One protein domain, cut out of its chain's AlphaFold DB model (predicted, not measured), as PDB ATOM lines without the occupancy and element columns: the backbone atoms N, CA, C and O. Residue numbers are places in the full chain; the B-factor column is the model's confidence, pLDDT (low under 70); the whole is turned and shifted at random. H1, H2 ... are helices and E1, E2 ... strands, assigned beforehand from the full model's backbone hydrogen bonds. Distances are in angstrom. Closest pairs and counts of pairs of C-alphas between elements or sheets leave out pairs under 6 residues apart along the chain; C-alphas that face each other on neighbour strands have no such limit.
ATOM      1  N   ALA A  21     134.608 136.796 108.420       85.38
ATOM      2  CA  ALA A  21     136.042 136.767 108.546       85.38
ATOM      3  C   ALA A  21     136.445 136.616 110.011       85.38
ATOM      4  O   ALA A  21     135.814 137.188 110.895       85.38
ATOM      5  N   THR A  22     137.517 135.872 110.253       92.94
ATOM      6  CA  THR A  22     138.044 135.616 111.598       92.94
ATOM      7  C   THR A  22     139.549 135.855 111.633       92.94
ATOM      8  O   THR A  22     140.214 135.782 110.595       92.94
ATOM      9  N   PHE A  23     140.095 136.130 112.813       95.38
ATOM     10  CA  PHE A  23     141.533 136.179 113.052       95.38
ATOM     11  C   PHE A  23     141.925 135.042 113.996       95.38
ATOM     12  O   PHE A  23     141.195 134.706 114.929       95.38
ATOM     13  N   LEU A  24     143.102 134.447 113.790       93.62
ATOM     14  CA  LEU A  24     143.570 133.374 114.677       93.62
ATOM     15  C   LEU A  24     143.834 133.880 116.102       93.62
ATOM     16  O   LEU A  24     143.621 133.130 117.053       93.62
ATOM     17  N   LYS A  25     144.230 135.150 116.271       94.19
ATOM     18  CA  LYS A  25     144.375 135.755 117.604       94.19
ATOM     19  C   LYS A  25     143.076 135.762 118.410       94.19
ATOM     20  O   LYS A  25     143.129 135.569 119.618       94.19
ATOM     21  N   ASP A  26     141.925 135.911 117.751       93.69
ATOM     22  CA  ASP A  26     140.628 135.929 118.432       93.69
ATOM     23  C   ASP A  26     140.340 134.541 119.015       93.69
ATOM     24  O   ASP A  26     139.900 134.409 120.151       93.69
ATOM     25  N   ARG A  27     140.695 133.480 118.278       92.75
ATOM     26  CA  ARG A  27     140.616 132.100 118.780       92.75
ATOM     27  C   ARG A  27     141.611 131.852 119.907       92.75
ATOM     28  O   ARG A  27     141.293 131.141 120.849       92.75
ATOM     29  N   LEU A  28     142.800 132.453 119.856       92.25
ATOM     30  CA  LEU A  28     143.802 132.323 120.917       92.25
ATOM     31  C   LEU A  28     143.282 132.843 122.273       92.25
ATOM     32  O   LEU A  28     143.783 132.447 123.321       92.25
ATOM     33  N   GLN A  29     142.229 133.667 122.290       91.00
ATOM     34  CA  GLN A  29     141.545 134.078 123.518       91.00
ATOM     35  C   GLN A  29     140.817 132.934 124.244       91.00
ATOM     36  O   GLN A  29     140.506 133.087 125.420       91.00
ATOM     37  N   SER A  30     140.556 131.796 123.603       92.44
ATOM     38  CA  SER A  30     139.946 130.635 124.265       92.44
ATOM     39  C   SER A  30     140.967 129.614 124.779       92.44
ATOM     40  O   SER A  30     140.571 128.580 125.324       92.44
ATOM     41  N   SER A  31     142.268 129.898 124.633       95.00
ATOM     42  CA  SER A  31     143.338 129.019 125.103       95.00
ATOM     43  C   SER A  31     143.341 128.841 126.617       95.00
ATOM     44  O   SER A  31     142.862 129.697 127.365       95.00
ATOM     45  N   ARG A  32     143.904 127.720 127.073       95.94
ATOM     46  CA  ARG A  32     144.070 127.404 128.492       95.94
ATOM     47  C   ARG A  32     145.503 126.987 128.775       95.94
ATOM     48  O   ARG A  32     146.201 126.478 127.900       95.94
ATOM     49  N   ASP A  33     145.911 127.171 130.022       97.62
ATOM     50  CA  ASP A  33     147.217 126.731 130.491       97.62
ATOM     51  C   ASP A  33     147.367 125.215 130.331       97.62
ATOM     52  O   ASP A  33     146.484 124.423 130.677       97.62
ATOM     53  N   GLY A  34     148.516 124.813 129.803       97.75
ATOM     54  CA  GLY A  34     148.847 123.424 129.520       97.75
ATOM     55  C   GLY A  34     148.269 122.881 128.218       97.75
ATOM     56  O   GLY A  34     148.486 121.707 127.905       97.75
ATOM     57  N   ASP A  35     147.537 123.684 127.452       97.81
ATOM     58  CA  ASP A  35     147.132 123.287 126.114       97.81
ATOM     59  C   ASP A  35     148.339 123.261 125.178       97.81
ATOM     60  O   ASP A  35     149.207 124.138 125.227       97.81
ATOM     61  N   TYR A  36     148.401 122.253 124.313       97.81
ATOM     62  CA  TYR A  36     149.543 122.077 123.431       97.81
ATOM     63  C   TYR A  36     149.167 121.508 122.068       97.81
ATOM     64  O   TYR A  36     148.155 120.830 121.876       97.81
ATOM     65  N   ILE A  37     150.065 121.750 121.124       97.12
ATOM     66  CA  ILE A  37     150.084 121.154 119.797       97.12
ATOM     67  C   ILE A  37     151.502 120.685 119.501       97.12
ATOM     68  O   ILE A  37     152.484 121.333 119.864       97.12
ATOM     69  N   VAL A  38     151.611 119.566 118.800       97.44
ATOM     70  CA  VAL A  38     152.865 119.092 118.238       97.44
ATOM     71  C   VAL A  38     152.758 119.103 116.735       97.44
ATOM     72  O   VAL A  38     151.899 118.450 116.142       97.44
ATOM     73  N   THR A  39     153.661 119.842 116.115       95.44
ATOM     74  CA  THR A  39     153.744 119.978 114.671       95.44
ATOM     75  C   THR A  39     155.009 119.322 114.150       95.44
ATOM     76  O   THR A  39     156.005 119.172 114.859       95.44
ATOM     77  N   ARG A  40     154.964 118.919 112.885       93.25
ATOM     78  CA  ARG A  40     156.128 118.503 112.118       93.25
ATOM     79  C   ARG A  40     156.294 119.425 110.926       93.25
ATOM     80  O   ARG A  40     155.355 119.587 110.141       93.25
ATOM     81  N   ILE A  41     157.504 119.954 110.790       90.94
ATOM     82  CA  ILE A  41     157.971 120.711 109.633       90.94
ATOM     83  C   ILE A  41     159.273 120.048 109.192       90.94
ATOM     84  O   ILE A  41     160.220 119.939 109.972       90.94
ATOM     85  N   ASP A  42     159.287 119.521 107.970       90.19
ATOM     86  CA  ASP A  42     160.392 118.736 107.414       90.19
ATOM     87  C   ASP A  42     160.860 117.598 108.350       90.19
ATOM     88  O   ASP A  42     160.130 116.626 108.604       90.19
ATOM     89  N   ASN A  43     162.088 117.713 108.861       93.44
ATOM     90  CA  ASN A  43     162.739 116.754 109.750       93.44
ATOM     91  C   ASN A  43     162.801 117.234 111.206       93.44
ATOM     92  O   ASN A  43     163.621 116.733 111.975       93.44
ATOM     93  N   THR A  44     161.919 118.151 111.597       95.62
ATOM     94  CA  THR A  44     161.843 118.680 112.959       95.62
ATOM     95  C   THR A  44     160.428 118.542 113.497       95.62
ATOM     96  O   THR A  44     159.448 118.850 112.815       95.62
ATOM     97  N   TYR A  45     160.327 118.072 114.736       97.06
ATOM     98  CA  TYR A  45     159.117 118.192 115.530       97.06
ATOM     99  C   TYR A  45     159.214 119.416 116.426       97.06
ATOM    100  O   TYR A  45     160.265 119.655 117.020       97.06
ATOM    101  N   THR A  46     158.113 120.147 116.546       96.94
ATOM    102  CA  THR A  46     158.011 121.321 117.407       96.94
ATOM    103  C   THR A  46     156.751 121.228 118.254       96.94
ATOM    104  O   THR A  46     155.647 121.102 117.719       96.94
ATOM    105  N   VAL A  47     156.919 121.306 119.571       98.06
ATOM    106  CA  VAL A  47     155.828 121.470 120.534       98.06
ATOM    107  C   VAL A  47     155.595 122.957 120.741       98.06
ATOM    108  O   VAL A  47     156.547 123.673 121.038       98.06
ATOM    109  N   LEU A  48     154.347 123.400 120.611       97.25
ATOM    110  CA  LEU A  48     153.895 124.698 121.105       97.25
ATOM    111  C   LEU A  48     153.000 124.452 122.316       97.25
ATOM    112  O   LEU A  48     151.993 123.752 122.204       97.25
ATOM    113  N   LEU A  49     153.381 125.010 123.458       98.06
ATOM    114  CA  LEU A  49     152.715 124.840 124.746       98.06
ATOM    115  C   LEU A  49     152.260 126.201 125.265       98.06
ATOM    116  O   LEU A  49     153.082 127.095 125.452       98.06
ATOM    117  N   ILE A  50     150.970 126.349 125.555       97.75
ATOM    118  CA  ILE A  50     150.452 127.493 126.307       97.75
ATOM    119  C   ILE A  50     150.899 127.327 127.760       97.75
ATOM    120  O   ILE A  50     150.338 126.529 128.509       97.75
ATOM    121  N   LYS A  51     151.956 128.042 128.149       97.44
ATOM    122  CA  LYS A  51     152.527 127.951 129.496       97.44
ATOM    123  C   LYS A  51     151.642 128.650 130.517       97.44
ATOM    124  O   LYS A  51     151.377 128.094 131.577       97.44
ATOM    125  N   GLU A  52     151.250 129.874 130.195       96.56
ATOM    126  CA  GLU A  52     150.505 130.750 131.090       96.56
ATOM    127  C   GLU A  52     149.655 131.719 130.274       96.56
ATOM    128  O   GLU A  52     150.102 132.267 129.259       96.56
ATOM    129  N   ARG A  53     148.438 131.953 130.747       94.69
ATOM    130  CA  ARG A  53     147.492 132.908 130.197       94.69
ATOM    131  C   ARG A  53     147.078 133.914 131.264       94.69
ATOM    132  O   ARG A  53     146.593 133.562 132.333       94.69
ATOM    133  N   SER A  54     147.147 135.183 130.894       94.56
ATOM    134  CA  SER A  54     146.542 136.301 131.618       94.56
ATOM    135  C   SER A  54     145.484 136.991 130.750       94.56
ATOM    136  O   SER A  54     145.238 136.591 129.610       94.56
ATOM    137  N   GLU A  55     144.856 138.042 131.278       92.25
ATOM    138  CA  GLU A  55     143.856 138.836 130.551       92.25
ATOM    139  C   GLU A  55     144.419 139.452 129.256       92.25
ATOM    140  O   GLU A  55     143.757 139.422 128.222       92.25
ATOM    141  N   HIS A  56     145.665 139.937 129.286       94.44
ATOM    142  CA  HIS A  56     146.267 140.679 128.168       94.44
ATOM    143  C   HIS A  56     147.466 139.987 127.519       94.44
ATOM    144  O   HIS A  56     147.968 140.452 126.491       94.44
ATOM    145  N   GLN A  57     147.971 138.902 128.108       95.12
ATOM    146  CA  GLN A  57     149.175 138.226 127.629       95.12
ATOM    147  C   GLN A  57     149.046 136.711 127.670       95.12
ATOM    148  O   GLN A  57     148.456 136.150 128.592       95.12
ATOM    149  N   ILE A  58     149.662 136.063 126.686       95.75
ATOM    150  CA  ILE A  58     149.824 134.614 126.624       95.75
ATOM    151  C   ILE A  58     151.306 134.304 126.463       95.75
ATOM    152  O   ILE A  58     151.967 134.819 125.558       95.75
ATOM    153  N   SER A  59     151.797 133.435 127.335       96.12
ATOM    154  CA  SER A  59     153.143 132.888 127.306       96.12
ATOM    155  C   SER A  59     153.120 131.541 126.590       96.12
ATOM    156  O   SER A  59     152.412 130.624 127.012       96.12
ATOM    157  N   ILE A  60     153.890 131.408 125.511       96.69
ATOM    158  CA  ILE A  60     153.960 130.184 124.703       96.69
ATOM    159  C   ILE A  60     155.386 129.652 124.718       96.69
ATOM    160  O   ILE A  60     156.314 130.367 124.349       96.69
ATOM    161  N   GLU A  61     155.559 128.394 125.110       97.69
ATOM    162  CA  GLU A  61     156.822 127.687 124.920       97.69
ATOM    163  C   GLU A  61     156.860 127.005 123.556       97.69
ATOM    164  O   GLU A  61     155.898 126.349 123.157       97.69
ATOM    165  N   GLU A  62     157.986 127.131 122.860       97.00
ATOM    166  CA  GLU A  62     158.292 126.407 121.630       97.00
ATOM    167  C   GLU A  62     159.513 125.523 121.848       97.00
ATOM    168  O   GLU A  62     160.594 126.013 122.179       97.00
ATOM    169  N   ILE A  63     159.341 124.217 121.659       98.00
ATOM    170  CA  ILE A  63     160.381 123.221 121.920       98.00
ATOM    171  C   ILE A  63     160.579 122.372 120.675       98.00
ATOM    172  O   ILE A  63     159.655 121.679 120.246       98.00
ATOM    173  N   SER A  64     161.785 122.388 120.111       97.81
ATOM    174  CA  SER A  64     162.090 121.681 118.863       97.81
ATOM    175  C   SER A  64     163.039 120.510 119.069       97.81
ATOM    176  O   SER A  64     164.010 120.607 119.820       97.81
ATOM    177  N   ILE A  65     162.801 119.420 118.340       97.06
ATOM    178  CA  ILE A  65     163.665 118.239 118.301       97.06
ATOM    179  C   ILE A  65     163.742 117.654 116.876       97.06
ATOM    180  O   ILE A  65     162.707 117.450 116.233       97.06
ATOM    181  N   PRO A  66     164.945 117.345 116.357       96.56
ATOM    182  CA  PRO A  66     165.094 116.634 115.091       96.56
ATOM    183  C   PRO A  66     164.471 115.236 115.141       96.56
ATOM    184  O   PRO A  66     164.692 114.478 116.088       96.56
ATOM    185  N   VAL A  67     163.766 114.858 114.075       95.00
ATOM    186  CA  VAL A  67     163.084 113.560 113.919       95.00
ATOM    187  C   VAL A  67     164.034 112.389 114.192       95.00
ATOM    188  O   VAL A  67     163.661 111.427 114.856       95.00
ATOM    189  N   GLN A  68     165.287 112.482 113.739       94.19
ATOM    190  CA  GLN A  68     166.291 111.427 113.890       94.19
ATOM    191  C   GLN A  68     166.603 111.112 115.358       94.19
ATOM    192  O   GLN A  68     166.893 109.961 115.670       94.19
ATOM    193  N   ARG A  69     166.518 112.100 116.262       92.25
ATOM    194  CA  ARG A  69     166.797 111.889 117.693       92.25
ATOM    195  C   ARG A  69     165.714 111.050 118.366       92.25
ATOM    196  O   ARG A  69     166.044 110.194 119.177       92.25
ATOM    197  N   LEU A  70     164.450 111.242 117.986       88.56
ATOM    198  CA  LEU A  70     163.332 110.457 118.524       88.56
ATOM    199  C   LEU A  70     163.319 109.006 118.033       88.56
ATOM    200  O   LEU A  70     162.740 108.145 118.687       88.56
ATOM    201  N   HIS A  71     163.946 108.731 116.889       86.31
ATOM    202  CA  HIS A  71     164.065 107.375 116.350       86.31
ATOM    203  C   HIS A  71     165.308 106.620 116.844       86.31
ATOM    204  O   HIS A  71     165.482 105.453 116.484       86.31
ATOM    205  N   ASP A  72     166.172 107.235 117.662       87.31
ATOM    206  CA  ASP A  72     167.243 106.497 118.333       87.31
ATOM    207  C   ASP A  72     166.605 105.490 119.301       87.31
ATOM    208  O   ASP A  72     165.819 105.858 120.169       87.31
ATOM    209  N   LYS A  73     166.951 104.204 119.174       82.19
ATOM    210  CA  LYS A  73     166.416 103.130 120.029       82.19
ATOM    211  C   LYS A  73     166.698 103.344 121.517       82.19
ATOM    212  O   LYS A  73     166.041 102.737 122.353       82.19
ATOM    213  N   ARG A  74     167.700 104.161 121.843       85.75
ATOM    214  CA  ARG A  74     168.062 104.519 123.219       85.75
ATOM    215  C   ARG A  74     167.221 105.671 123.763       85.75
ATOM    216  O   ARG A  74     167.330 105.974 124.945       85.75
ATOM    217  N   PHE A  75     166.423 106.325 122.919       86.50
ATOM    218  CA  PHE A  75     165.564 107.419 123.333       86.50
ATOM    219  C   PHE A  75     164.364 106.867 124.120       86.50
ATOM    220  O   PHE A  75     163.574 106.100 123.564       86.50
ATOM    221  N   PRO A  76     164.192 107.232 125.404       83.00
ATOM    222  CA  PRO A  76     163.090 106.738 126.221       83.00
ATOM    223  C   PRO A  76     161.783 107.455 125.842       83.00
ATOM    224  O   PRO A  76     161.367 108.418 126.484       83.00
ATOM    225  N   TRP A  77     161.144 107.020 124.754       90.94
ATOM    226  CA  TRP A  77     159.901 107.619 124.268       90.94
ATOM    227  C   TRP A  77     158.678 107.104 125.033       90.94
ATOM    228  O   TRP A  77     158.302 105.941 124.900       90.94
ATOM    229  N   ALA A  78     158.010 107.994 125.769       93.00
ATOM    230  CA  ALA A  78     156.733 107.718 126.437       93.00
ATOM    231  C   ALA A  78     155.626 108.720 126.047       93.00
ATOM    232  O   ALA A  78     154.629 108.865 126.750       93.00
ATOM    233  N   GLY A  79     155.800 109.420 124.921       95.06
ATOM    234  CA  GLY A  79     154.867 110.430 124.416       95.06
ATOM    235  C   GLY A  79     155.316 111.872 124.665       95.06
ATOM    236  O   GLY A  79     156.213 112.145 125.462       95.06
ATOM    237  N   TRP A  80     154.671 112.808 123.965       97.38
ATOM    238  CA  TRP A  80     155.050 114.226 123.943       97.38
ATOM    239  C   TRP A  80     154.961 114.899 125.309       97.38
ATOM    240  O   TRP A  80     155.895 115.584 125.714       97.38
ATOM    241  N   LYS A  81     153.861 114.665 126.031       97.12
ATOM    242  CA  LYS A  81     153.634 115.215 127.374       97.12
ATOM    243  C   LYS A  81     154.742 114.795 128.339       97.12
ATOM    244  O   LYS A  81     155.409 115.649 128.910       97.12
ATOM    245  N   HIS A  82     155.018 113.491 128.408       96.69
ATOM    246  CA  HIS A  82     156.097 112.956 129.236       96.69
ATOM    247  C   HIS A  82     157.468 113.504 128.823       96.69
ATOM    248  O   HIS A  82     158.263 113.872 129.682       96.69
ATOM    249  N   TRP A  83     157.753 113.587 127.520       96.94
ATOM    250  CA  TRP A  83     159.020 114.126 127.028       96.94
ATOM    251  C   TRP A  83     159.256 115.568 127.496       96.94
ATOM    252  O   TRP A  83     160.324 115.855 128.034       96.94
ATOM    253  N   VAL A  84     158.262 116.454 127.355       97.88
ATOM    254  CA  VAL A  84     158.367 117.852 127.807       97.88
ATOM    255  C   VAL A  84     158.520 117.935 129.324       97.88
ATOM    256  O   VAL A  84     159.438 118.597 129.806       97.88
ATOM    257  N   GLU A  85     157.682 117.217 130.074       97.12
ATOM    258  CA  GLU A  85     157.677 117.222 131.544       97.12
ATOM    259  C   GLU A  85     158.999 116.720 132.150       97.12
ATOM    260  O   GLU A  85     159.375 117.140 133.242       97.12
ATOM    261  N   ASN A  86     159.748 115.890 131.417       96.62
ATOM    262  CA  ASN A  86     161.076 115.396 131.801       96.62
ATOM    263  C   ASN A  86     162.223 116.222 131.189       96.62
ATOM    264  O   ASN A  86     163.313 115.709 130.929       96.62
ATOM    265  N   GLY A  87     161.988 117.511 130.938       96.31
ATOM    266  CA  GLY A  87     163.026 118.443 130.496       96.31
ATOM    267  C   GLY A  87     163.357 118.358 129.008       96.31
ATOM    268  O   GLY A  87     164.421 118.824 128.608       96.31
ATOM    269  N   ALA A  88     162.471 117.775 128.195       96.62
ATOM    270  CA  ALA A  88     162.579 117.726 126.740       96.62
ATOM    271  C   ALA A  88     163.956 117.250 126.239       96.62
ATOM    272  O   ALA A  88     164.539 117.839 125.328       96.62
ATOM    273  N   ASN A  89     164.504 116.190 126.847       95.06
ATOM    274  CA  ASN A  89     165.865 115.734 126.560       95.06
ATOM    275  C   ASN A  89     166.110 115.570 125.046       95.06
ATOM    276  O   ASN A  89     165.269 115.038 124.316       95.06
ATOM    277  N   GLY A  90     167.262 116.047 124.574       94.25
ATOM    278  CA  GLY A  90     167.613 116.047 123.159       94.25
ATOM    279  C   GLY A  90     166.944 117.145 122.327       94.25
ATOM    280  O   GLY A  90     167.076 117.098 121.101       94.25
ATOM    281  N   HIS A  91     166.273 118.132 122.930       97.00
ATOM    282  CA  HIS A  91     165.822 119.324 122.208       97.00
ATOM    283  C   HIS A  91     167.007 120.090 121.582       97.00
ATOM    284  O   HIS A  91     168.158 119.982 122.012       97.00
ATOM    285  N   THR A  92     166.739 120.841 120.518       97.00
ATOM    286  CA  THR A  92     167.702 121.762 119.884       97.00
ATOM    287  C   THR A  92     167.360 123.222 120.141       97.00
ATOM    288  O   THR A  92     168.235 124.075 120.060       97.00
ATOM    289  N   SER A  93     166.103 123.512 120.471       97.06
ATOM    290  CA  SER A  93     165.617 124.852 120.796       97.06
ATOM    291  C   SER A  93     164.545 124.752 121.874       97.06
ATOM    292  O   SER A  93     163.770 123.794 121.862       97.06
ATOM    293  N   TRP A  94     164.542 125.694 122.815       97.94
ATOM    294  CA  TRP A  94     163.482 125.878 123.801       97.94
ATOM    295  C   TRP A  94     163.314 127.370 124.052       97.94
ATOM    296  O   TRP A  94     164.130 128.000 124.728       97.94
ATOM    297  N   LEU A  95     162.268 127.933 123.463       96.38
ATOM    298  CA  LEU A  95     161.972 129.357 123.481       96.38
ATOM    299  C   LEU A  95     160.707 129.606 124.298       96.38
ATOM    300  O   LEU A  95     159.811 128.766 124.322       96.38
ATOM    301  N   LEU A  96     160.635 130.757 124.956       96.62
ATOM    302  CA  LEU A  96     159.427 131.291 125.573       96.62
ATOM    303  C   LEU A  96     159.083 132.611 124.892       96.62
ATOM    304  O   LEU A  96     159.845 133.568 125.009       96.62
ATOM    305  N   TYR A  97     157.929 132.674 124.240       94.38
ATOM    306  CA  TYR A  97     157.377 133.896 123.668       94.38
ATOM    307  C   TYR A  97     156.332 134.498 124.592       94.38
ATOM    308  O   TYR A  97     155.548 133.766 125.197       94.38
ATOM    309  N   THR A  98     156.251 135.826 124.615       93.56
ATOM    310  CA  THR A  98     155.107 136.539 125.199       93.56
ATOM    311  C   THR A  98     154.329 137.260 124.105       93.56
ATOM    312  O   THR A  98     154.875 138.110 123.392       93.56
ATOM    313  N   ILE A  99     153.044 136.932 123.980       93.06
ATOM    314  CA  ILE A  99     152.127 137.493 122.985       93.06
ATOM    315  C   ILE A  99     151.111 138.379 123.688       93.06
ATOM    316  O   ILE A  99     150.461 137.951 124.637       93.06
ATOM    317  N   HIS A 100     150.938 139.602 123.195       94.19
ATOM    318  CA  HIS A 100     149.843 140.458 123.626       94.19
ATOM    319  C   HIS A 100     148.548 140.042 122.924       94.19
ATOM    320  O   HIS A 100     148.481 140.050 121.694       94.19
ATOM    321  N   VAL A 101     147.524 139.695 123.700       90.88
ATOM    322  CA  VAL A 101     146.309 139.028 123.207       90.88
ATOM    323  C   VAL A 101     145.562 139.881 122.178       90.88
ATOM    324  O   VAL A 101     145.258 139.401 121.088       90.88
ATOM    325  N   ASP A 102     145.343 141.164 122.467       91.88
ATOM    326  CA  ASP A 102     144.506 142.029 121.617       91.88
ATOM    327  C   ASP A 102     145.167 142.365 120.272       91.88
ATOM    328  O   ASP A 102     144.539 142.448 119.210       91.88
ATOM    329  N   SER A 103     146.485 142.553 120.305       93.31
ATOM    330  CA  SER A 103     147.254 142.958 119.130       93.31
ATOM    331  C   SER A 103     147.833 141.769 118.373       93.31
ATOM    332  O   SER A 103     148.291 141.952 117.252       93.31
ATOM    333  N   GLY A 104     147.856 140.567 118.959       91.62
ATOM    334  CA  GLY A 104     148.568 139.409 118.411       91.62
ATOM    335  C   GLY A 104     150.069 139.664 118.207       91.62
ATOM    336  O   GLY A 104     150.711 138.980 117.411       91.62
ATOM    337  N   MET A 105     150.628 140.688 118.860       91.94
ATOM    338  CA  MET A 105     152.028 141.080 118.714       91.94
ATOM    339  C   MET A 105     152.900 140.327 119.709       91.94
ATOM    340  O   MET A 105     152.621 140.325 120.910       91.94
ATOM    341  N   MET A 106     153.981 139.735 119.207       91.19
ATOM    342  CA  MET A 106     155.058 139.215 120.047       91.19
ATOM    343  C   MET A 106     155.858 140.388 120.615       91.19
ATOM    344  O   MET A 106     156.255 141.283 119.868       91.19
ATOM    345  N   ARG A 107     156.065 140.412 121.936       86.81
ATOM    346  CA  ARG A 107     156.821 141.485 122.605       86.81
ATOM    347  C   ARG A 107     158.303 141.160 122.705       86.81
ATOM    348  O   ARG A 107     159.148 141.971 122.347       86.81
ATOM    349  N   GLU A 108     158.599 139.967 123.192       87.75
ATOM    350  CA  GLU A 108     159.948 139.480 123.434       87.75
ATOM    351  C   GLU A 108     159.945 137.960 123.507       87.75
ATOM    352  O   GLU A 108     158.888 137.329 123.654       87.75
ATOM    353  N   TYR A 109     161.143 137.388 123.414       92.75
ATOM    354  CA  TYR A 109     161.340 135.980 123.683       92.75
ATOM    355  C   TYR A 109     162.597 135.730 124.507       92.75
ATOM    356  O   TYR A 109     163.592 136.457 124.423       92.75
ATOM    357  N   PHE A 110     162.529 134.680 125.315       95.25
ATOM    358  CA  PHE A 110     163.644 134.161 126.088       95.25
ATOM    359  C   PHE A 110     164.031 132.789 125.547       95.25
ATOM    360  O   PHE A 110     163.167 131.941 125.325       95.25
ATOM    361  N   SER A 111     165.322 132.556 125.339       96.25
ATOM    362  CA  SER A 111     165.847 131.242 124.974       96.25
ATOM    363  C   SER A 111     166.330 130.531 126.229       96.25
ATOM    364  O   SER A 111     167.330 130.939 126.811       96.25
ATOM    365  N   TYR A 112     165.674 129.441 126.636       96.81
ATOM    366  CA  TYR A 112     166.193 128.584 127.708       96.81
ATOM    367  C   TYR A 112     167.430 127.800 127.266       96.81
ATOM    368  O   TYR A 112     168.216 127.390 128.110       96.81
ATOM    369  N   THR A 113     167.613 127.580 125.959       95.50
ATOM    370  CA  THR A 113     168.795 126.881 125.435       95.50
ATOM    371  C   THR A 113     170.070 127.704 125.611       95.50
ATOM    372  O   THR A 113     171.125 127.139 125.874       95.50
ATOM    373  N   SER A 114     169.985 129.023 125.439       95.50
ATOM    374  CA  SER A 114     171.133 129.938 125.536       95.50
ATOM    375  C   SER A 114     171.049 130.906 126.718       95.50
ATOM    376  O   SER A 114     171.889 131.789 126.835       95.50
ATOM    377  N   GLU A 115     170.036 130.744 127.569       95.69
ATOM    378  CA  GLU A 115     169.777 131.521 128.787       95.69
ATOM    379  C   GLU A 115     169.780 133.045 128.586       95.69
ATOM    380  O   GLU A 115     170.235 133.803 129.441       95.69
ATOM    381  N   GLN A 116     169.246 133.518 127.457       94.69
ATOM    382  CA  GLN A 116     169.291 134.938 127.104       94.69
ATOM    383  C   GLN A 116     167.960 135.470 126.567       94.69
ATOM    384  O   GLN A 116     167.193 134.772 125.894       94.69
ATOM    385  N   TRP A 117     167.719 136.748 126.857       92.88
ATOM    386  CA  TRP A 117     166.647 137.532 126.257       92.88
ATOM    387  C   TRP A 117     167.052 138.006 124.870       92.88
ATOM    388  O   TRP A 117     168.181 138.445 124.658       92.88
ATOM    389  N   HIS A 118     166.099 137.992 123.950       89.31
ATOM    390  CA  HIS A 118     166.294 138.476 122.595       89.31
ATOM    391  C   HIS A 118     165.242 139.519 122.224       89.31
ATOM    392  O   HIS A 118     164.110 139.509 122.718       89.31
ATOM    393  N   SER A 119     165.633 140.440 121.342       83.19
ATOM    394  CA  SER A 119     164.717 141.405 120.742       83.19
ATOM    395  C   SER A 119     163.987 140.774 119.559       83.19
ATOM    396  O   SER A 119     164.578 140.054 118.757       83.19
ATOM    397  N   MET A 120     162.700 141.093 119.405       76.50
ATOM    398  CA  MET A 120     161.904 140.656 118.250       76.50
ATOM    399  C   MET A 120     162.356 141.296 116.930       76.50
ATOM    400  O   MET A 120     161.976 140.803 115.873       76.50
ATOM    401  N   SER A 121     163.164 142.365 116.969       68.50
ATOM    402  CA  SER A 121     163.745 142.988 115.766       68.50
ATOM    403  C   SER A 121     164.554 142.012 114.913       68.50
ATOM    404  O   SER A 121     164.693 142.227 113.712       68.50
ATOM    405  N   ASP A 122     165.055 140.941 115.529       58.97
ATOM    406  CA  ASP A 122     166.017 140.029 114.917       58.97
ATOM    407  C   ASP A 122     165.341 138.779 114.326       58.97
ATOM    408  O   ASP A 122     165.987 137.980 113.650       58.97
ATOM    409  N   VAL A 123     164.032 138.600 114.554       63.44
ATOM    410  CA  VAL A 123     163.292 137.398 114.153       63.44
ATOM    411  C   VAL A 123     162.121 137.772 113.254       63.44
ATOM    412  O   VAL A 123     161.291 138.617 113.587       63.44
ATOM    413  N   ASN A 124     162.027 137.095 112.106       62.00
ATOM    414  CA  ASN A 124     160.872 137.197 111.221       62.00
ATOM    415  C   ASN A 124     159.583 136.961 112.017       62.00
ATOM    416  O   ASN A 124     159.396 135.909 112.627       62.00
ATOM    417  N   ASN A 125     158.675 137.933 111.972       80.94
ATOM    418  CA  ASN A 125     157.486 137.991 112.816       80.94
ATOM    419  C   ASN A 125     156.366 137.035 112.344       80.94
ATOM    420  O   ASN A 125     155.193 137.399 112.339       80.94
ATOM    421  N   PHE A 126     156.718 135.822 111.896       88.19
ATOM    422  CA  PHE A 126     155.814 134.893 111.217       88.19
ATOM    423  C   PHE A 126     154.544 134.630 112.030       88.19
ATOM    424  O   PHE A 126     153.441 134.809 111.517       88.19
ATOM    425  N   LEU A 127     154.692 134.249 113.304       89.00
ATOM    426  CA  LEU A 127     153.553 133.922 114.161       89.00
ATOM    427  C   LEU A 127     152.649 135.139 114.384       89.00
ATOM    428  O   LEU A 127     151.439 135.032 114.225       89.00
ATOM    429  N   SER A 128     153.214 136.307 114.690       91.75
ATOM    430  CA  SER A 128     152.420 137.522 114.904       91.75
ATOM    431  C   SER A 128     151.702 137.972 113.636       91.75
ATOM    432  O   SER A 128     150.527 138.338 113.701       91.75
ATOM    433  N   THR A 129     152.372 137.901 112.479       93.81
ATOM    434  CA  THR A 129     151.743 138.169 111.186       93.81
ATOM    435  C   THR A 129     150.582 137.207 110.988       93.81
ATOM    436  O   THR A 129     149.459 137.667 110.809       93.81
ATOM    437  N   LEU A 130     150.812 135.894 111.116       93.38
ATOM    438  CA  LEU A 130     149.796 134.854 110.950       93.38
ATOM    439  C   LEU A 130     148.583 135.058 111.874       93.38
ATOM    440  O   LEU A 130     147.445 134.942 111.419       93.38
ATOM    441  N   LEU A 131     148.817 135.402 113.144       93.62
ATOM    442  CA  LEU A 131     147.774 135.670 114.137       93.62
ATOM    443  C   LEU A 131     146.886 136.869 113.772       93.62
ATOM    444  O   LEU A 131     145.707 136.885 114.131       93.62
ATOM    445  N   ASN A 132     147.434 137.842 113.041       95.31
ATOM    446  CA  ASN A 132     146.752 139.067 112.623       95.31
ATOM    447  C   ASN A 132     146.213 139.033 111.186       95.31
ATOM    448  O   ASN A 132     145.655 140.028 110.719       95.31
ATOM    449  N   LEU A 133     146.338 137.911 110.472       96.25
ATOM    450  CA  LEU A 133     145.736 137.782 109.150       96.25
ATOM    451  C   LEU A 133     144.228 137.577 109.242       96.25
ATOM    452  O   LEU A 133     143.723 136.826 110.074       96.25
ATOM    453  N   ARG A 134     143.518 138.223 108.318       96.31
ATOM    454  CA  ARG A 134     142.084 138.030 108.119       96.31
ATOM    455  C   ARG A 134     141.862 136.734 107.345       96.31
ATOM    456  O   ARG A 134     142.259 136.632 106.182       96.31
ATOM    457  N   PHE A 135     141.219 135.761 107.973       96.62
ATOM    458  CA  PHE A 135     140.855 134.490 107.364       96.62
ATOM    459  C   PHE A 135     139.411 134.506 106.882       96.62
ATOM    460  O   PHE A 135     138.523 135.008 107.567       96.62
ATOM    461  N   VAL A 136     139.184 133.922 105.711       96.69
ATOM    462  CA  VAL A 136     137.867 133.724 105.103       96.69
ATOM    463  C   VAL A 136     137.573 132.232 105.072       96.69
ATOM    464  O   VAL A 136     138.431 131.441 104.663       96.69
ATOM    465  N   LYS A 137     136.382 131.836 105.520       96.00
ATOM    466  CA  LYS A 137     135.973 130.431 105.528       96.00
ATOM    467  C   LYS A 137     135.882 129.918 104.094       96.00
ATOM    468  O   LYS A 137     135.329 130.577 103.222       96.00
ATOM    469  N   ILE A 138     136.433 128.738 103.835       96.06
ATOM    470  CA  ILE A 138     136.247 128.045 102.561       96.06
ATOM    471  C   ILE A 138     134.938 127.251 102.671       96.06
ATOM    472  O   ILE A 138     134.846 126.385 103.545       96.06
ATOM    473  N   PRO A 139     133.943 127.496 101.797       94.88
ATOM    474  CA  PRO A 139     132.719 126.705 101.775       94.88
ATOM    475  C   PRO A 139     133.007 125.214 101.585       94.88
ATOM    476  O   PRO A 139     133.956 124.839 100.888       94.88
ATOM    477  N   ARG A 140     132.188 124.353 102.195       93.00
ATOM    478  CA  ARG A 140     132.430 122.901 102.274       93.00
ATOM    479  C   ARG A 140     132.517 122.252 100.889       93.00
ATOM    480  O   ARG A 140     133.325 121.356 100.665       93.00
ATOM    481  N   ARG A 160     133.092 113.035  95.459       92.06
ATOM    482  CA  ARG A 160     134.347 112.701  96.139       92.06
ATOM    483  C   ARG A 160     134.309 113.155  97.585       92.06
ATOM    484  O   ARG A 160     133.914 114.282  97.893       92.06
ATOM    485  N   ARG A 161     134.823 112.303  98.470       93.25
ATOM    486  CA  ARG A 161     134.957 112.613  99.891       93.25
ATOM    487  C   ARG A 161     135.852 113.837 100.087       93.25
ATOM    488  O   ARG A 161     136.936 113.926  99.503       93.25
ATOM    489  N   ILE A 162     135.411 114.751 100.945       95.06
ATOM    490  CA  ILE A 162     136.220 115.886 101.397       95.06
ATOM    491  C   ILE A 162     137.458 115.344 102.110       95.06
ATOM    492  O   ILE A 162     137.377 114.459 102.963       95.06
ATOM    493  N   TRP A 163     138.615 115.853 101.712       94.75
ATOM    494  CA  TRP A 163     139.872 115.572 102.373       94.75
ATOM    495  C   TRP A 163     139.910 116.337 103.692       94.75
ATOM    496  O   TRP A 163     139.755 117.558 103.707       94.75
ATOM    497  N   THR A 164     140.162 115.621 104.779       94.06
ATOM    498  CA  THR A 164     140.400 116.200 106.098       94.06
ATOM    499  C   THR A 164     141.770 115.768 106.616       94.06
ATOM    500  O   THR A 164     142.240 114.669 106.289       94.06
ATOM    501  N   PRO A 165     142.454 116.628 107.387       93.31
ATOM    502  CA  PRO A 165     143.702 116.249 108.031       93.31
ATOM    503  C   PRO A 165     143.461 115.182 109.110       93.31
ATOM    504  O   PRO A 165     142.354 115.007 109.619       93.31
ATOM    505  N   LYS A 166     144.526 114.456 109.464       93.81
ATOM    506  CA  LYS A 166     144.494 113.508 110.580       93.81
ATOM    507  C   LYS A 166     144.416 114.287 111.896       93.81
ATOM    508  O   LYS A 166     145.252 115.156 112.130       93.81
ATOM    509  N   LEU A 167     143.466 113.929 112.757       94.69
ATOM    510  CA  LEU A 167     143.407 114.412 114.133       94.69
ATOM    511  C   LEU A 167     144.098 113.406 115.059       94.69
ATOM    512  O   LEU A 167     143.715 112.235 115.093       94.69
ATOM    513  N   VAL A 168     145.110 113.859 115.795       96.38
ATOM    514  CA  VAL A 168     145.715 113.107 116.900       96.38
ATOM    515  C   VAL A 168     145.588 113.953 118.160       96.38
ATOM    516  O   VAL A 168     145.945 115.134 118.145       96.38
ATOM    517  N   TYR A 169     145.020 113.363 119.202       96.50
ATOM    518  CA  TYR A 169     144.749 114.019 120.469       96.50
ATOM    519  C   TYR A 169     145.198 113.103 121.610       96.50
ATOM    520  O   TYR A 169     144.735 111.970 121.714       96.50
ATOM    521  N   GLU A 170     146.134 113.585 122.421       96.06
ATOM    522  CA  GLU A 170     146.799 112.870 123.511       96.06
ATOM    523  C   GLU A 170     147.356 111.500 123.084       96.06
ATOM    524  O   GLU A 170     147.252 110.503 123.793       96.06
ATOM    525  N   GLY A 171     147.961 111.455 121.894       95.31
ATOM    526  CA  GLY A 171     148.533 110.245 121.296       95.31
ATOM    527  C   GLY A 171     147.524 109.338 120.584       95.31
ATOM    528  O   GLY A 171     147.933 108.442 119.841       95.31
ATOM    529  N   GLU A 172     146.221 109.586 120.722       96.44
ATOM    530  CA  GLU A 172     145.172 108.789 120.089       96.44
ATOM    531  C   GLU A 172     144.720 109.393 118.759       96.44
ATOM    532  O   GLU A 172     144.489 110.593 118.622       96.44
ATOM    533  N   THR A 173     144.572 108.547 117.735       96.25
ATOM    534  CA  THR A 173     144.022 108.990 116.446       96.25
ATOM    535  C   THR A 173     142.505 109.065 116.534       96.25
ATOM    536  O   THR A 173     141.844 108.049 116.740       96.25
ATOM    537  N   ILE A 174     141.950 110.252 116.299       96.50
ATOM    538  CA  ILE A 174     140.506 110.470 116.322       96.50
ATOM    539  C   ILE A 174     139.937 110.290 114.913       96.50
ATOM    540  O   ILE A 174     140.231 111.056 113.992       96.50
ATOM    541  N   TYR A 175     139.095 109.275 114.746       93.88
ATOM    542  CA  TYR A 175     138.413 109.003 113.483       93.88
ATOM    543  C   TYR A 175     137.131 109.828 113.354       93.88
ATOM    544  O   TYR A 175     136.410 110.031 114.326       93.88
ATOM    545  N   GLY A 176     136.834 110.283 112.135       92.06
ATOM    546  CA  GLY A 176     135.591 111.003 111.839       92.06
ATOM    547  C   GLY A 176     135.545 112.451 112.334       92.06
ATOM    548  O   GLY A 176     134.480 113.051 112.296       92.06
ATOM    549  N   ALA A 177     136.672 113.017 112.771       94.44
ATOM    550  CA  ALA A 177     136.742 114.425 113.138       94.44
ATOM    551  C   ALA A 177     136.434 115.336 111.940       94.44
ATOM    552  O   ALA A 177     136.985 115.153 110.846       94.44
ATOM    553  N   GLU A 178     135.565 116.318 112.165       95.38
ATOM    554  CA  GLU A 178     135.206 117.331 111.177       95.38
ATOM    555  C   GLU A 178     136.119 118.552 111.289       95.38
ATOM    556  O   GLU A 178     136.609 118.893 112.369       95.38
ATOM    557  N   PHE A 179     136.373 119.179 110.143       96.25
ATOM    558  CA  PHE A 179     137.288 120.301 110.018       96.25
ATOM    559  C   PHE A 179     136.679 121.388 109.152       96.25
ATOM    560  O   PHE A 179     136.181 121.122 108.058       96.25
ATOM    561  N   GLU A 180     136.881 122.624 109.580       96.25
ATOM    562  CA  GLU A 180     136.710 123.799 108.747       96.25
ATOM    563  C   GLU A 180     138.028 124.143 108.069       96.25
ATOM    564  O   GLU A 180     139.105 124.013 108.658       96.25
ATOM    565  N   ALA A 181     137.946 124.630 106.835       96.44
ATOM    566  CA  ALA A 181     139.089 125.185 106.132       96.44
ATOM    567  C   ALA A 181     138.934 126.699 106.007       96.44
ATOM    568  O   ALA A 181     137.864 127.208 105.680       96.44
ATOM    569  N   TRP A 182     140.025 127.414 106.230       97.12
ATOM    570  CA  TRP A 182     140.071 128.866 106.220       97.12
ATOM    571  C   TRP A 182     141.232 129.328 105.350       97.12
ATOM    572  O   TRP A 182     142.316 128.745 105.389       97.12
ATOM    573  N   ARG A 183     141.024 130.371 104.550       96.94
ATOM    574  CA  ARG A 183     142.019 130.903 103.618       96.94
ATOM    575  C   ARG A 183     142.377 132.336 103.959       96.94
ATOM    576  O   ARG A 183     141.508 133.140 104.274       96.94
ATOM    577  N   THR A 184     143.644 132.674 103.793       97.44
ATOM    578  CA  THR A 184     144.113 134.057 103.801       97.44
ATOM    579  C   THR A 184     145.218 134.264 102.766       97.44
ATOM    580  O   THR A 184     145.643 133.326 102.081       97.44
ATOM    581  N   ARG A 185     145.680 135.507 102.637       97.00
ATOM    582  CA  ARG A 185     146.822 135.884 101.811       97.00
ATOM    583  C   ARG A 185     147.870 136.542 102.693       97.00
ATOM    584  O   ARG A 185     147.563 137.495 103.404       97.00
ATOM    585  N   TRP A 186     149.096 136.041 102.623       96.38
ATOM    586  CA  TRP A 186     150.227 136.658 103.301       96.38
ATOM    587  C   TRP A 186     150.452 138.082 102.761       96.38
ATOM    588  O   TRP A 186     150.219 138.315 101.564       96.38
ATOM    589  N   PRO A 187     150.893 139.042 103.594       96.00
ATOM    590  CA  PRO A 187     151.169 140.397 103.142       96.00
ATOM    591  C   PRO A 187     152.224 140.408 102.036       96.00
ATOM    592  O   PRO A 187     153.000 139.469 101.871       96.00
ATOM    593  N   ARG A 188     152.271 141.486 101.252       95.50
ATOM    594  CA  ARG A 188     153.371 141.708 100.305       95.50
ATOM    595  C   ARG A 188     154.562 142.323 101.040       95.50
ATOM    596  O   ARG A 188     154.927 143.463 100.781       95.50
ATOM    597  N   ASP A 189     155.101 141.584 102.003       89.94
ATOM    598  CA  ASP A 189     156.382 141.888 102.642       89.94
ATOM    599  C   ASP A 189     157.520 141.308 101.784       89.94
ATOM    600  O   ASP A 189     157.271 140.504 100.898       89.94
ATOM    601  N   CYS A 190     158.776 141.703 101.950       89.31
ATOM    602  CA  CYS A 190     159.875 141.148 101.140       89.31
ATOM    603  C   CYS A 190     160.265 139.706 101.544       89.31
ATOM    604  O   CYS A 190     161.372 139.269 101.239       89.31
ATOM    605  N   SER A 191     159.394 138.976 102.255       90.81
ATOM    606  CA  SER A 191     159.653 137.608 102.709       90.81
ATOM    607  C   SER A 191     159.393 136.575 101.608       90.81
ATOM    608  O   SER A 191     158.753 136.850 100.592       90.81
ATOM    609  N   GLU A 192     159.810 135.330 101.831       88.94
ATOM    610  CA  GLU A 192     159.496 134.215 100.924       88.94
ATOM    611  C   GLU A 192     157.988 133.946 100.792       88.94
ATOM    612  O   GLU A 192     157.513 133.431  99.772       88.94
ATOM    613  N   LEU A 193     157.219 134.323 101.816       92.19
ATOM    614  CA  LEU A 193     155.773 134.157 101.866       92.19
ATOM    615  C   LEU A 193     155.025 135.304 101.184       92.19
ATOM    616  O   LEU A 193     153.803 135.227 101.064       92.19
ATOM    617  N   SER A 194     155.726 136.328 100.688       94.00
ATOM    618  CA  SER A 194     155.137 137.527 100.091       94.00
ATOM    619  C   SER A 194     153.988 137.231  99.129       94.00
ATOM    620  O   SER A 194     154.156 136.598  98.080       94.00
ATOM    621  N   GLY A 195     152.787 137.690  99.486       95.25
ATOM    622  CA  GLY A 195     151.595 137.578  98.649       95.25
ATOM    623  C   GLY A 195     151.094 136.154  98.383       95.25
ATOM    624  O   GLY A 195     150.198 136.007  97.539       95.25
ATOM    625  N   LYS A 196     151.640 135.130  99.057       95.25
ATOM    626  CA  LYS A 196     151.231 133.723  98.929       95.25
ATOM    627  C   LYS A 196     149.888 133.472  99.611       95.25
ATOM    628  O   LYS A 196     149.490 134.183 100.533       95.25
ATOM    629  N   THR A 197     149.179 132.444  99.158       96.19
ATOM    630  CA  THR A 197     147.917 132.011  99.772       96.19
ATOM    631  C   THR A 197     148.206 130.990 100.861       96.19
ATOM    632  O   THR A 197     148.892 130.000 100.608       96.19
ATOM    633  N   ILE A 198     147.629 131.199 102.042       96.00
ATOM    634  CA  ILE A 198     147.705 130.266 103.167       96.00
ATOM    635  C   ILE A 198     146.324 129.667 103.390       96.00
ATOM    636  O   ILE A 198     145.326 130.384 103.420       96.00
ATOM    637  N   THR A 199     146.267 128.348 103.533       96.12
ATOM    638  CA  THR A 199     145.062 127.629 103.953       96.12
ATOM    639  C   THR A 199     145.336 126.921 105.270       96.12
ATOM    640  O   THR A 199     146.305 126.167 105.361       96.12
ATOM    641  N   VAL A 200     144.484 127.144 106.267       96.00
ATOM    642  CA  VAL A 200     144.530 126.455 107.560       96.00
ATOM    643  C   VAL A 200     143.294 125.586 107.744       96.00
ATOM    644  O   VAL A 200     142.225 125.917 107.233       96.00
ATOM    645  N   TYR A 201     143.441 124.479 108.464       96.19
ATOM    646  CA  TYR A 201     142.329 123.611 108.848       96.19
ATOM    647  C   TYR A 201     142.225 123.568 110.366       96.19
ATOM    648  O   TYR A 201     143.233 123.338 111.039       96.19
ATOM    649  N   LEU A 202     141.018 123.778 110.883       95.56
ATOM    650  CA  LEU A 202     140.706 123.810 112.311       95.56
ATOM    651  C   LEU A 202     139.594 122.798 112.598       95.56
ATOM    652  O   LEU A 202     138.669 122.705 111.789       95.56
ATOM    653  N   PRO A 203     139.672 122.016 113.685       95.31
ATOM    654  CA  PRO A 203     138.587 121.114 114.040       95.31
ATOM    655  C   PRO A 203     137.325 121.910 114.398       95.31
ATOM    656  O   PRO A 203     137.417 123.009 114.939       95.31
ATOM    657  N   GLU A 204     136.150 121.359 114.095       94.19
ATOM    658  CA  GLU A 204     134.864 122.028 114.365       94.19
ATOM    659  C   GLU A 204     134.507 122.058 115.866       94.19
ATOM    660  O   GLU A 204     133.860 122.989 116.340       94.19
ATOM    661  N   ASP A 205     134.949 121.061 116.638       92.38
ATOM    662  CA  ASP A 205     134.649 120.955 118.072       92.38
ATOM    663  C   ASP A 205     135.645 121.757 118.931       92.38
ATOM    664  O   ASP A 205     136.630 121.228 119.456       92.38
ATOM    665  N   GLU A 206     135.361 123.051 119.093       88.44
ATOM    666  CA  GLU A 206     136.157 123.989 119.902       88.44
ATOM    667  C   GLU A 206     136.176 123.666 121.402       88.44
ATOM    668  O   GLU A 206     137.034 124.157 122.132       88.44
ATOM    669  N   LYS A 207     135.229 122.856 121.896       88.62
ATOM    670  CA  LYS A 207     135.179 122.493 123.321       88.62
ATOM    671  C   LYS A 207     136.139 121.360 123.648       88.62
ATOM    672  O   LYS A 207     136.579 121.260 124.795       88.62
ATOM    673  N   LYS A 208     136.404 120.500 122.665       92.00
ATOM    674  CA  LYS A 208     137.191 119.282 122.835       92.00
ATOM    675  C   LYS A 208     138.638 119.425 122.377       92.00
ATOM    676  O   LYS A 208     139.496 118.745 122.930       92.00
ATOM    677  N   TYR A 209     138.907 120.267 121.381       94.38
ATOM    678  CA  TYR A 209     140.234 120.388 120.780       94.38
ATOM    679  C   TYR A 209     140.729 121.843 120.794       94.38
ATOM    680  O   TYR A 209     139.920 122.761 120.655       94.38
ATOM    681  N   PRO A 210     142.047 122.088 120.911       93.12
ATOM    682  CA  PRO A 210     142.621 123.434 120.847       93.12
ATOM    683  C   PRO A 210     142.548 124.033 119.426       93.12
ATOM    684  O   PRO A 210     143.499 123.978 118.650       93.12
ATOM    685  N   THR A 211     141.412 124.639 119.069       91.62
ATOM    686  CA  THR A 211     141.120 125.178 117.719       91.62
ATOM    687  C   THR A 211     141.812 126.496 117.378       91.62
ATOM    688  O   THR A 211     141.634 127.030 116.285       91.62
ATOM    689  N   TYR A 212     142.607 127.046 118.287       90.06
ATOM    690  CA  TYR A 212     143.430 128.232 118.045       90.06
ATOM    691  C   TYR A 212     144.814 127.897 117.483       90.06
ATOM    692  O   TYR A 212     145.528 128.798 117.044       90.06
ATOM    693  N   PHE A 213     145.174 126.612 117.431       89.88
ATOM    694  CA  PHE A 213     146.301 126.147 116.639       89.88
ATOM    695  C   PHE A 213     145.818 125.516 115.322       89.88
ATOM    696  O   PHE A 213     144.881 124.714 115.326       89.88
ATOM    697  N   PRO A 214     146.449 125.830 114.176       92.12
ATOM    698  CA  PRO A 214     146.110 125.187 112.916       92.12
ATOM    699  C   PRO A 214     146.517 123.711 112.916       92.12
ATOM    700  O   PRO A 214     147.686 123.381 113.111       92.12
ATOM    701  N   TYR A 215     145.564 122.822 112.612       93.50
ATOM    702  CA  TYR A 215     145.817 121.378 112.514       93.50
ATOM    703  C   TYR A 215     146.511 120.954 111.232       93.50
ATOM    704  O   TYR A 215     147.194 119.928 111.146       93.50
ATOM    705  N   TRP A 216     146.355 121.797 110.231       94.44
ATOM    706  CA  TRP A 216     147.070 121.713 108.989       94.44
ATOM    707  C   TRP A 216     147.255 123.121 108.465       94.44
ATOM    708  O   TRP A 216     146.302 123.900 108.469       94.44
ATOM    709  N   LEU A 217     148.454 123.432 107.989       94.00
ATOM    710  CA  LEU A 217     148.743 124.682 107.299       94.00
ATOM    711  C   LEU A 217     149.409 124.356 105.963       94.00
ATOM    712  O   LEU A 217     150.415 123.648 105.907       94.00
ATOM    713  N   GLU A 218     148.818 124.859 104.882       93.38
ATOM    714  CA  GLU A 218     149.302 124.694 103.511       93.38
ATOM    715  C   GLU A 218     149.557 126.066 102.885       93.38
ATOM    716  O   GLU A 218     148.663 126.915 102.841       93.38
ATOM    717  N   ILE A 219     150.775 126.261 102.378       93.25
ATOM    718  CA  ILE A 219     151.194 127.486 101.691       93.25
ATOM    719  C   ILE A 219     151.277 127.199 100.192       93.25
ATOM    720  O   ILE A 219     152.004 126.309  99.749       93.25
ATOM    721  N   GLN A 220     150.513 127.940  99.392       91.38
ATOM    722  CA  GLN A 220     150.493 127.775  97.940       91.38
ATOM    723  C   GLN A 220     151.586 128.608  97.266       91.38
ATOM    724  O   GLN A 220     151.793 129.770  97.608       91.38
ATOM    725  N   GLY A 221     152.220 128.043  96.235       81.69
ATOM    726  CA  GLY A 221     153.152 128.772  95.368       81.69
ATOM    727  C   GLY A 221     154.584 128.886  95.897       81.69
ATOM    728  O   GLY A 221     155.316 129.759  95.428       81.69
ATOM    729  N   MET A 222     154.980 128.041  96.851       79.81
ATOM    730  CA  MET A 222     156.388 127.798  97.177       79.81
ATOM    731  C   MET A 222     156.945 126.672  96.293       79.81
ATOM    732  O   MET A 222     156.209 125.770  95.880       79.81
ATOM    733  N   LEU A 223     158.239 126.737  95.968       69.50
ATOM    734  CA  LEU A 223     158.961 125.614  95.370       69.50
ATOM    735  C   LEU A 223     159.096 124.533  96.449       69.50
ATOM    736  O   LEU A 223     159.825 124.705  97.418       69.50
ATOM    737  N   GLY A 224     158.334 123.449  96.305       65.69
ATOM    738  CA  GLY A 224     158.124 122.467  97.370       65.69
ATOM    739  C   GLY A 224     156.821 122.708  98.141       65.69
ATOM    740  O   GLY A 224     156.219 123.778  98.097       65.69
ATOM    741  N   LYS A 225     156.320 121.673  98.818       59.91
ATOM    742  CA  LYS A 225     155.092 121.772  99.618       59.91
ATOM    743  C   LYS A 225     155.475 122.098 101.060       59.91
ATOM    744  O   LYS A 225     155.652 121.168 101.839       59.91
ATOM    745  N   ALA A 226     155.568 123.384 101.408       72.50
ATOM    746  CA  ALA A 226     155.644 123.803 102.807       72.50
ATOM    747  C   ALA A 226     154.324 123.420 103.495       72.50
ATOM    748  O   ALA A 226     153.264 123.999 103.233       72.50
ATOM    749  N   LYS A 227     154.385 122.355 104.293       83.44
ATOM    750  CA  LYS A 227     153.247 121.766 104.994       83.44
ATOM    751  C   LYS A 227     153.605 121.623 106.452       83.44
ATOM    752  O   LYS A 227     154.538 120.901 106.788       83.44
ATOM    753  N   ILE A 228     152.814 122.267 107.295       85.50
ATOM    754  CA  ILE A 228     152.854 122.027 108.729       85.50
ATOM    755  C   ILE A 228     151.772 120.996 109.011       85.50
ATOM    756  O   ILE A 228     150.586 121.248 108.784       85.50
ATOM    757  N   SER A 229     152.196 119.813 109.443       89.69
ATOM    758  CA  SER A 229     151.290 118.724 109.809       89.69
ATOM    759  C   SER A 229     151.294 118.524 111.312       89.69
ATOM    760  O   SER A 229     152.370 118.467 111.908       89.69
ATOM    761  N   ILE A 230     150.116 118.376 111.915       90.12
ATOM    762  CA  ILE A 230     150.028 117.951 113.308       90.12
ATOM    763  C   ILE A 230     150.420 116.493 113.471       90.12
ATOM    764  O   ILE A 230     150.084 115.626 112.663       90.12
ATOM    765  N   VAL A 231     151.101 116.255 114.582       94.00
ATOM    766  CA  VAL A 231     151.501 114.948 115.081       94.00
ATOM    767  C   VAL A 231     150.691 114.571 116.314       94.00
ATOM    768  O   VAL A 231     150.324 113.408 116.442       94.00
ATOM    769  N   ASP A 232     150.421 115.537 117.192       97.19
ATOM    770  CA  ASP A 232     149.642 115.365 118.418       97.19
ATOM    771  C   ASP A 232     149.081 116.715 118.896       97.19
ATOM    772  O   ASP A 232     149.527 117.778 118.463       97.19
ATOM    773  N   SER A 233     148.102 116.683 119.788       97.19
ATOM    774  CA  SER A 233     147.548 117.858 120.464       97.19
ATOM    775  C   SER A 233     146.938 117.438 121.793       97.19
ATOM    776  O   SER A 233     146.651 116.262 121.982       97.19
TER     777      SER A 233
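AT A GLANCE: This is residues 21 to 140 and 160 to 233 of the 249 residues of an uncharacterized protein of Waddlia chondrophila 2032/99 (UniProt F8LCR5). What does the model look like? One long, strongly twisted sheet of eleven strands curls like part of a barrel, and the short helix H4 sits in the opening between E5 on one side and E10 and E11 on the other. The small hairpin E8 and E9 packs on the sheet through E8, beside E13, while H1, H2 and H3 only graze the sheet. What is it made of? The 194 printed residues hold four named helices and thirteen named strands, in the order H1 E1 E2 E3 H2 H3 E4 E5 E6 H4 E7 E8 E9 E10 E11 E12 E13, a mixed class. The large sheet is antiparallel, in the order E6 E5 E4 E3 E2 E1 E13 E12 E11 E10 E7. How large is it? It is compact, with a radius of gyration of the C-alphas of 16.7 A, and spans 46 by 41 by 38 A.

IN THESE COORDINATES: Where does the first half run? H1 is residues 24 to 28, from C-alpha 24 at (143.570, 133.374, 114.677), then come E1, 36 to 41, E2, 44 to 53, 26.6 A long, and E3, 57 to 66, 29.6 A. H2 is 67 to 70, H3 80 to 85, E4 93 to 100, 22.4 A, E5 105 to 111, and E6 116 to 119. What follows? H4 is 126 to 131, E7 134 to 138, E8 167 to 169, E9 172 to 174, E10 179 to 185, 20.0 A, E11 197 to 203, 20.2 A, E12 216 to 220, and E13 227 to 233, ending at C-alpha 233 (147.548, 117.858, 120.464).

HOW THE PARTS SIT: How do the strands pair? E1 E2 E3, E4 E5 E6 and E10 E11 E12 E13 are meanders, each strand the antiparallel neighbour of the one before; in the hairpin E1 and E2, N 39 and O 46 are 2.8 A apart. E13 is staggered: it pairs with E12 over 227 to 229, N 228 to O 217 at 3.1 A, and with E1 over 229 to 233, N 231 to O 38 at 2.8 A. Where do the helices stand? H4 is at the sheet's level, at a height of 1.4 A, and only just touches H1, with 3 pairs of C-alphas within 8 A, the closest Leu 24 and Leu 131 at 4.8 A. In H1, H3 and H4 every O i to N i+4 pair is within hydrogen-bond range; H2 is too short for one.

THE WHOLE: Is anything missing? Residues 141 to 159 are not printed, and C-alphas 140 and 160 are 12.1 A apart across the cut. Which links are long? Those from E10 to E11 and from E11 to E12. Where is confidence low? Residues 121 to 124 and 223 to 225 are under 70, against a mean pLDDT of the printed part of 92.5.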